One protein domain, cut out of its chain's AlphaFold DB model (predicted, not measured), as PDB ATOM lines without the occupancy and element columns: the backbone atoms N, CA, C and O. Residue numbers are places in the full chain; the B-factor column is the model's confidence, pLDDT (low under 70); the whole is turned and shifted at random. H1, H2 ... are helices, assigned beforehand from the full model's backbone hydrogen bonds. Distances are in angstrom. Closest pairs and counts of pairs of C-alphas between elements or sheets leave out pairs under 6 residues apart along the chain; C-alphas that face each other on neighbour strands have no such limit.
ATOM      1  N   ILE A   6     108.361 143.291  88.086       96.81
ATOM      2  CA  ILE A   6     108.281 144.351  87.068       96.81
ATOM      3  C   ILE A   6     107.177 145.379  87.355       96.81
ATOM      4  O   ILE A   6     107.353 146.547  87.032       96.81
ATOM      5  N   ASP A   7     106.090 144.977  88.021       95.75
ATOM      6  CA  ASP A   7     104.993 145.885  88.376       95.75
ATOM      7  C   ASP A   7     105.403 146.871  89.494       95.75
ATOM      8  O   ASP A   7     104.682 147.822  89.772       95.75
ATOM      9  N   HIS A   8     106.560 146.660  90.134       97.06
ATOM     10  CA  HIS A   8     107.061 147.444  91.273       97.06
ATOM     11  C   HIS A   8     108.518 147.903  91.103       97.06
ATOM     12  O   HIS A   8     109.100 148.497  92.015       97.06
ATOM     13  N   ALA A   9     109.143 147.583  89.968       97.69
ATOM     14  CA  ALA A   9     110.569 147.782  89.771       97.69
ATOM     15  C   ALA A   9     110.928 149.272  89.864       97.69
ATOM     16  O   ALA A   9     110.295 150.127  89.245       97.69
ATOM     17  N   GLY A  10     111.964 149.586  90.641       97.56
ATOM     18  CA  GLY A  10     112.457 150.955  90.799       97.56
ATOM     19  C   GLY A  10     111.633 151.832  91.744       97.56
ATOM     20  O   GLY A  10     111.855 153.041  91.778       97.56
ATOM     21  N   ASN A  11     110.709 151.266  92.522       97.94
ATOM     22  CA  ASN A  11     109.982 151.998  93.559       97.94
ATOM     23  C   ASN A  11     110.879 152.393  94.760       97.94
ATOM     24  O   ASN A  11     112.083 152.125  94.799       97.94
ATOM     25  N   PHE A  12     110.298 153.029  95.785       97.00
ATOM     26  CA  PHE A  12     111.057 153.451  96.972       97.00
ATOM     27  C   PHE A  12     111.681 152.274  97.748       97.00
ATOM     28  O   PHE A  12     112.772 152.411  98.305       97.00
ATOM     29  N   ALA A  13     111.009 151.120  97.793       97.56
ATOM     30  CA  ALA A  13     111.507 149.941  98.493       97.56
ATOM     31  C   ALA A  13     112.743 149.373  97.782       97.56
ATOM     32  O   ALA A  13     113.715 148.994  98.439       97.56
ATOM     33  N   ASP A  14     112.745 149.399  96.448       97.56
ATOM     34  CA  ASP A  14     113.903 149.059  95.630       97.56
ATOM     35  C   ASP A  14     115.078 150.004  95.878       97.56
ATOM     36  O   ASP A  14     116.215 149.549  95.976       97.56
ATOM     37  N   ILE A  15     114.836 151.305  96.045       96.19
ATOM     38  CA  ILE A  15     115.908 152.245  96.395       96.19
ATOM     39  C   ILE A  15     116.543 151.856  97.733       96.19
ATOM     40  O   ILE A  15     117.760 151.685  97.811       96.19
ATOM     41  N   VAL A  16     115.732 151.679  98.780       96.38
ATOM     42  CA  VAL A  16     116.237 151.372 100.127       96.38
ATOM     43  C   VAL A  16     116.983 150.037 100.139       96.38
ATOM     44  O   VAL A  16     118.107 149.970 100.642       96.38
ATOM     45  N   LYS A  17     116.407 148.979  99.553       97.19
ATOM     46  CA  LYS A  17     117.032 147.647  99.555       97.19
ATOM     47  C   LYS A  17     118.363 147.651  98.796       97.19
ATOM     48  O   LYS A  17     119.345 147.099  99.293       97.19
ATOM     49  N   HIS A  18     118.430 148.300  97.630       96.69
ATOM     50  CA  HIS A  18     119.648 148.334  96.823       96.69
ATOM     51  C   HIS A  18     120.721 149.221  97.455       96.69
ATOM     52  O   HIS A  18     121.891 148.850  97.425       96.69
ATOM     53  N   LEU A  19     120.348 150.337  98.090       94.38
ATOM     54  CA  LEU A  19     121.301 151.184  98.806       94.38
ATOM     55  C   LEU A  19     121.969 150.424  99.962       94.38
ATOM     56  O   LEU A  19     123.192 150.476 100.118       94.38
ATOM     57  N   VAL A  20     121.185 149.669 100.736       96.12
ATOM     58  CA  VAL A  20     121.708 148.813 101.812       96.12
ATOM     59  C   VAL A  20     122.614 147.720 101.243       96.12
ATOM     60  O   VAL A  20     123.728 147.542 101.736       96.12
ATOM     61  N   LEU A  21     122.189 147.030 100.179       97.12
ATOM     62  CA  LEU A  21     122.994 145.995  99.525       97.12
ATOM     63  C   LEU A  21     124.338 146.550  99.032       97.12
ATOM     64  O   LEU A  21     125.384 145.997  99.366       97.12
ATOM     65  N   ILE A  22     124.331 147.663  98.293       96.06
ATOM     66  CA  ILE A  22     125.549 148.313  97.787       96.06
ATOM     67  C   ILE A  22     126.464 148.716  98.946       96.06
ATOM     68  O   ILE A  22     127.671 148.485  98.872       96.06
ATOM     69  N   SER A  23     125.904 149.241 100.038       95.12
ATOM     70  CA  SER A  23     126.672 149.612 101.232       95.12
ATOM     71  C   SER A  23     127.347 148.398 101.875       95.12
ATOM     72  O   SER A  23     128.540 148.441 102.174       95.12
ATOM     73  N   ILE A  24     126.630 147.280 102.030       97.06
ATOM     74  CA  ILE A  24     127.192 146.027 102.559       97.06
ATOM     75  C   ILE A  24     128.313 145.518 101.648       97.06
ATOM     76  O   ILE A  24     129.407 145.211 102.129       97.06
ATOM     77  N   LEU A  25     128.079 145.475 100.335       97.44
ATOM     78  CA  LEU A  25     129.079 145.038  99.359       97.44
ATOM     79  C   LEU A  25     130.323 145.934  99.389       97.44
ATOM     80  O   LEU A  25     131.444 145.425  99.359       97.44
ATOM     81  N   ALA A  26     130.152 147.252  99.507       96.19
ATOM     82  CA  ALA A  26     131.255 148.198  99.638       96.19
ATOM     83  C   ALA A  26     132.093 147.933 100.900       96.19
ATOM     84  O   ALA A  26     133.323 147.952 100.830       96.19
ATOM     85  N   GLN A  27     131.459 147.623 102.036       96.25
ATOM     86  CA  GLN A  27     132.170 147.271 103.270       96.25
ATOM     87  C   GLN A  27     132.895 145.923 103.163       96.25
ATOM     88  O   GLN A  27     134.053 145.824 103.569       96.25
ATOM     89  N   LEU A  28     132.263 144.896 102.583       97.69
ATOM     90  CA  LEU A  28     132.883 143.579 102.397       97.69
ATOM     91  C   LEU A  28     134.121 143.655 101.493       97.69
ATOM     92  O   LEU A  28     135.142 143.038 101.798       97.69
ATOM     93  N   LYS A  29     134.075 144.491 100.447       96.94
ATOM     94  CA  LYS A  29     135.202 144.735  99.531       96.94
ATOM     95  C   LYS A  29     136.423 145.400 100.182       96.94
ATOM     96  O   LYS A  29     137.490 145.376  99.577       96.94
ATOM     97  N   LYS A  30     136.321 145.962 101.396       97.50
ATOM     98  CA  LYS A  30     137.473 146.565 102.103       97.50
ATOM     99  C   LYS A  30     138.529 145.538 102.523       97.50
ATOM    100  O   LYS A  30     139.675 145.909 102.759       97.50
ATOM    101  N   LYS A  31     138.164 144.258 102.650       97.19
ATOM    102  CA  LYS A  31     139.105 143.172 102.960       97.19
ATOM    103  C   LYS A  31     139.439 142.412 101.682       97.19
ATOM    104  O   LYS A  31     138.542 142.010 100.957       97.19
ATOM    105  N   ALA A  32     140.714 142.095 101.473       96.19
ATOM    106  CA  ALA A  32     141.177 141.279 100.343       96.19
ATOM    107  C   ALA A  32     140.811 139.776 100.455       96.19
ATOM    108  O   ALA A  32     141.452 138.931  99.836       96.19
ATOM    109  N   LYS A  33     139.808 139.421 101.271       97.94
ATOM    110  CA  LYS A  33     139.292 138.053 101.382       97.94
ATOM    111  C   LYS A  33     138.076 137.908 100.460       97.94
ATOM    112  O   LYS A  33     137.218 138.791 100.490       97.94
ATOM    113  N   PRO A  34     137.969 136.822  99.677       97.88
ATOM    114  CA  PRO A  34     136.797 136.599  98.843       97.88
ATOM    115  C   PRO A  34     135.540 136.420  99.704       97.88
ATOM    116  O   PRO A  34     135.608 135.934 100.834       97.88
ATOM    117  N   PHE A  35     134.390 136.790  99.146       98.19
ATOM    118  CA  PHE A  35     133.071 136.555  99.727       98.19
ATOM    119  C   PHE A  35     132.092 136.118  98.631       98.19
ATOM    120  O   PHE A  35     132.319 136.381  97.451       98.19
ATOM    121  N   ALA A  36     131.009 135.451  99.029       97.75
ATOM    122  CA  ALA A  36     129.916 135.061  98.145       97.75
ATOM    123  C   ALA A  36     128.655 135.872  98.468       97.75
ATOM    124  O   ALA A  36     128.459 136.293  99.609       97.75
ATOM    125  N   VAL A  37     127.799 136.062  97.465       97.62
ATOM    126  CA  VAL A  37     126.472 136.665  97.616       97.62
ATOM    127  C   VAL A  37     125.446 135.606  97.247       97.62
ATOM    128  O   VAL A  37     125.509 135.040  96.159       97.62
ATOM    129  N   LEU A  38     124.528 135.327  98.167       97.75
ATOM    130  CA  LEU A  38     123.403 134.429  97.946       97.75
ATOM    131  C   LEU A  38     122.126 135.264  97.924       97.75
ATOM    132  O   LEU A  38     121.814 135.927  98.911       97.75
ATOM    133  N   ASP A  39     121.399 135.202  96.815       97.00
ATOM    134  CA  ASP A  39     120.096 135.843  96.665       97.00
ATOM    135  C   ASP A  39     119.021 134.763  96.521       97.00
ATOM    136  O   ASP A  39     118.982 134.030  95.532       97.00
ATOM    137  N   ALA A  40     118.177 134.632  97.544       95.88
ATOM    138  CA  ALA A  40     117.115 133.631  97.575       95.88
ATOM    139  C   ALA A  40     115.948 133.970  96.626       95.88
ATOM    140  O   ALA A  40     115.184 133.075  96.266       95.88
ATOM    141  N   PHE A  41     115.805 135.241  96.220       95.06
ATOM    142  CA  PHE A  41     114.675 135.748  95.438       95.06
ATOM    143  C   PHE A  41     115.136 136.764  94.376       95.06
ATOM    144  O   PHE A  41     114.642 137.888  94.314       95.06
ATOM    145  N   SER A  42     116.055 136.343  93.503       94.56
ATOM    146  CA  SER A  42     116.766 137.217  92.551       94.56
ATOM    147  C   SER A  42     115.921 137.803  91.409       94.56
ATOM    148  O   SER A  42     116.311 138.786  90.772       94.56
ATOM    149  N   GLY A  43     114.756 137.219  91.122       94.31
ATOM    150  CA  GLY A  43     113.903 137.653  90.013       94.31
ATOM    151  C   GLY A  43     114.609 137.578  88.649       94.31
ATOM    152  O   GLY A  43     115.366 136.650  88.387       94.31
ATOM    153  N   LEU A  44     114.340 138.544  87.760       95.12
ATOM    154  CA  LEU A  44     114.921 138.609  86.405       95.12
ATOM    155  C   LEU A  44     116.308 139.271  86.346       95.12
ATOM    156  O   LEU A  44     116.931 139.299  85.287       95.12
ATOM    157  N   GLY A  45     116.788 139.846  87.452       94.81
ATOM    158  CA  GLY A  45     118.007 140.657  87.495       94.81
ATOM    159  C   GLY A  45     117.826 142.072  86.931       94.81
ATOM    160  O   GLY A  45     118.058 143.039  87.649       94.81
ATOM    161  N   LEU A  46     117.383 142.210  85.676       96.25
ATOM    162  CA  LEU A  46     117.120 143.502  85.028       96.25
ATOM    163  C   LEU A  46     115.653 143.635  84.615       96.25
ATOM    164  O   LEU A  46     115.030 142.675  84.161       96.25
ATOM    165  N   TYR A  47     115.124 144.850  84.748       96.69
ATOM    166  CA  TYR A  47     113.733 145.188  84.462       96.69
ATOM    167  C   TYR A  47     113.674 146.425  83.564       96.69
ATOM    168  O   TYR A  47     114.304 147.435  83.867       96.69
ATOM    169  N   ASP A  48     112.918 146.343  82.467       96.75
ATOM    170  CA  ASP A  48     112.666 147.487  81.587       96.75
ATOM    171  C   ASP A  48     111.524 148.344  82.145       96.75
ATOM    172  O   ASP A  48     110.351 147.964  82.081       96.75
ATOM    173  N   LEU A  49     111.873 149.513  82.682       96.62
ATOM    174  CA  LEU A  49     110.917 150.451  83.275       96.62
ATOM    175  C   LEU A  49     109.993 151.112  82.238       96.62
ATOM    176  O   LEU A  49     108.982 151.690  82.623       96.62
ATOM    177  N   ASN A  50     110.288 150.985  80.938       95.38
ATOM    178  CA  ASN A  50     109.413 151.451  79.856       95.38
ATOM    179  C   ASN A  50     108.457 150.359  79.349       95.38
ATOM    180  O   ASN A  50     107.697 150.589  78.409       95.38
ATOM    181  N   SER A  51     108.507 149.158  79.928       95.81
ATOM    182  CA  SER A  51     107.632 148.061  79.525       95.81
ATOM    183  C   SER A  51     106.175 148.323  79.908       95.81
ATOM    184  O   SER A  51     105.883 148.959  80.921       95.81
ATOM    185  N   GLU A  52     105.246 147.731  79.152       96.00
ATOM    186  CA  GLU A  52     103.805 147.826  79.425       96.00
ATOM    187  C   GLU A  52     103.458 147.414  80.865       96.00
ATOM    188  O   GLU A  52     102.565 147.989  81.477       96.00
ATOM    189  N   ALA A  53     104.166 146.430  81.427       94.19
ATOM    190  CA  ALA A  53     103.942 145.981  82.797       94.19
ATOM    191  C   ALA A  53     104.310 147.063  83.829       94.19
ATOM    192  O   ALA A  53     103.486 147.382  84.684       94.19
ATOM    193  N   ALA A  54     105.486 147.684  83.697       95.06
ATOM    194  CA  ALA A  54     105.913 148.775  84.576       95.06
ATOM    195  C   ALA A  54     105.006 150.015  84.445       95.06
ATOM    196  O   ALA A  54     104.710 150.690  85.434       95.06
ATOM    197  N   SER A  55     104.487 150.282  83.241       93.94
ATOM    198  CA  SER A  55     103.576 151.406  82.985       93.94
ATOM    199  C   SER A  55     102.193 151.269  83.636       93.94
ATOM    200  O   SER A  55     101.450 152.245  83.671       93.94
ATOM    201  N   LYS A  56     101.820 150.094  84.165       94.31
ATOM    202  CA  LYS A  56     100.519 149.899  84.839       94.31
ATOM    203  C   LYS A  56     100.437 150.596  86.190       94.31
ATOM    204  O   LYS A  56      99.351 151.008  86.589       94.31
ATOM    205  N   THR A  57     101.557 150.678  86.900       94.62
ATOM    206  CA  THR A  57     101.623 151.211  88.267       94.62
ATOM    207  C   THR A  57     102.424 152.504  88.340       94.62
ATOM    208  O   THR A  57     102.149 153.327  89.209       94.62
ATOM    209  N   LEU A  58     103.394 152.690  87.433       95.06
ATOM    210  CA  LEU A  58     104.287 153.851  87.388       95.06
ATOM    211  C   LEU A  58     105.051 154.085  88.704       95.06
ATOM    212  O   LEU A  58     105.487 155.197  88.992       95.06
ATOM    213  N   GLU A  59     105.269 153.042  89.517       97.81
ATOM    214  CA  GLU A  59     105.918 153.207  90.827       97.81
ATOM    215  C   GLU A  59     107.343 153.783  90.720       97.81
ATOM    216  O   GLU A  59     107.786 154.519  91.611       97.81
ATOM    217  N   SER A  60     108.040 153.507  89.610       97.38
ATOM    218  CA  SER A  60     109.380 154.035  89.327       97.38
ATOM    219  C   SER A  60     109.446 155.567  89.251       97.38
ATOM    220  O   SER A  60     110.487 156.139  89.582       97.38
ATOM    221  N   ASP A  61     108.337 156.243  88.921       96.75
ATOM    222  CA  ASP A  61     108.266 157.706  88.794       96.75
ATOM    223  C   ASP A  61     108.520 158.403  90.126       96.75
ATOM    224  O   ASP A  61     109.230 159.405  90.198       96.75
ATOM    225  N   THR A  62     107.987 157.835  91.207       95.94
ATOM    226  CA  THR A  62     108.202 158.343  92.569       95.94
ATOM    227  C   THR A  62     109.439 157.761  93.247       95.94
ATOM    228  O   THR A  62     109.838 158.249  94.307       95.94
ATOM    229  N   GLY A  63     110.048 156.742  92.638       96.50
ATOM    230  CA  GLY A  63     111.269 156.097  93.091       96.50
ATOM    231  C   GLY A  63     112.476 156.533  92.267       96.50
ATOM    232  O   GLY A  63     112.956 157.663  92.390       96.50
ATOM    233  N   ILE A  64     113.021 155.608  91.479       96.31
ATOM    234  CA  ILE A  64     114.311 155.773  90.806       96.31
ATOM    235  C   ILE A  64     114.324 156.947  89.824       96.31
ATOM    236  O   ILE A  64     115.320 157.663  89.782       96.31
ATOM    237  N   ASN A  65     113.233 157.221  89.104       95.81
ATOM    238  CA  ASN A  65     113.185 158.342  88.158       95.81
ATOM    239  C   ASN A  65     113.336 159.679  88.893       95.81
ATOM    240  O   ASN A  65     114.112 160.534  88.470       95.81
ATOM    241  N   LYS A  66     112.666 159.830  90.042       94.69
ATOM    242  CA  LYS A  66     112.818 161.004  90.907       94.69
ATOM    243  C   LYS A  66     114.230 161.116  91.477       94.69
ATOM    244  O   LYS A  66     114.780 162.213  91.507       94.69
TER     245      LYS A  66
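Overview. This is residues 6 to 66 of the 77 residues of an uncharacterized protein of Rickettsia rhipicephali str. Ect (UniProt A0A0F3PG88). With little regular structure, the domain is a wide open loop of chain: one long helix, H1, makes one side, and a long link with no named element turns at residues 29 to 34 and runs back to the short helix H2, near the beginning of H1. The 61 printed residues hold two named helices, H1 then H2, and no named strand; the class is all helix, with only 21 residues in named elements. The whole is loose, radius of gyration of the C-alphas 14.3 A, and only just elongated, spanning 44 by 22 by 15 A.

Along the chain. H1, residues 12 to 28, runs 24.6 A from C-alpha 12 at (111.057, 153.451, 96.972) to C-alpha 28 at (132.883, 143.579, 102.397). H2, residues 59 to 62, ends with C-alpha 62 at (108.202, 158.343, 92.569).

Arrangement. H1 and H2 are close but not clearly touching; their closest C-alphas, of Phe 12 and Thr 62, are 7.2 A apart. In H1 every O i to N i+4 pair is within hydrogen-bond range; H2 is too short for such a pair. Residues 19 to 24 of H1 stand free, as do residues 29 to 34.

Size, cuts and confidence. The C-alphas farthest apart, of Ala 32 and Lys 56, are 44.4 A apart. The link from H1 to H2, 30 residues, is long. The printed part has no cut, and no printed residue is under pLDDT 70.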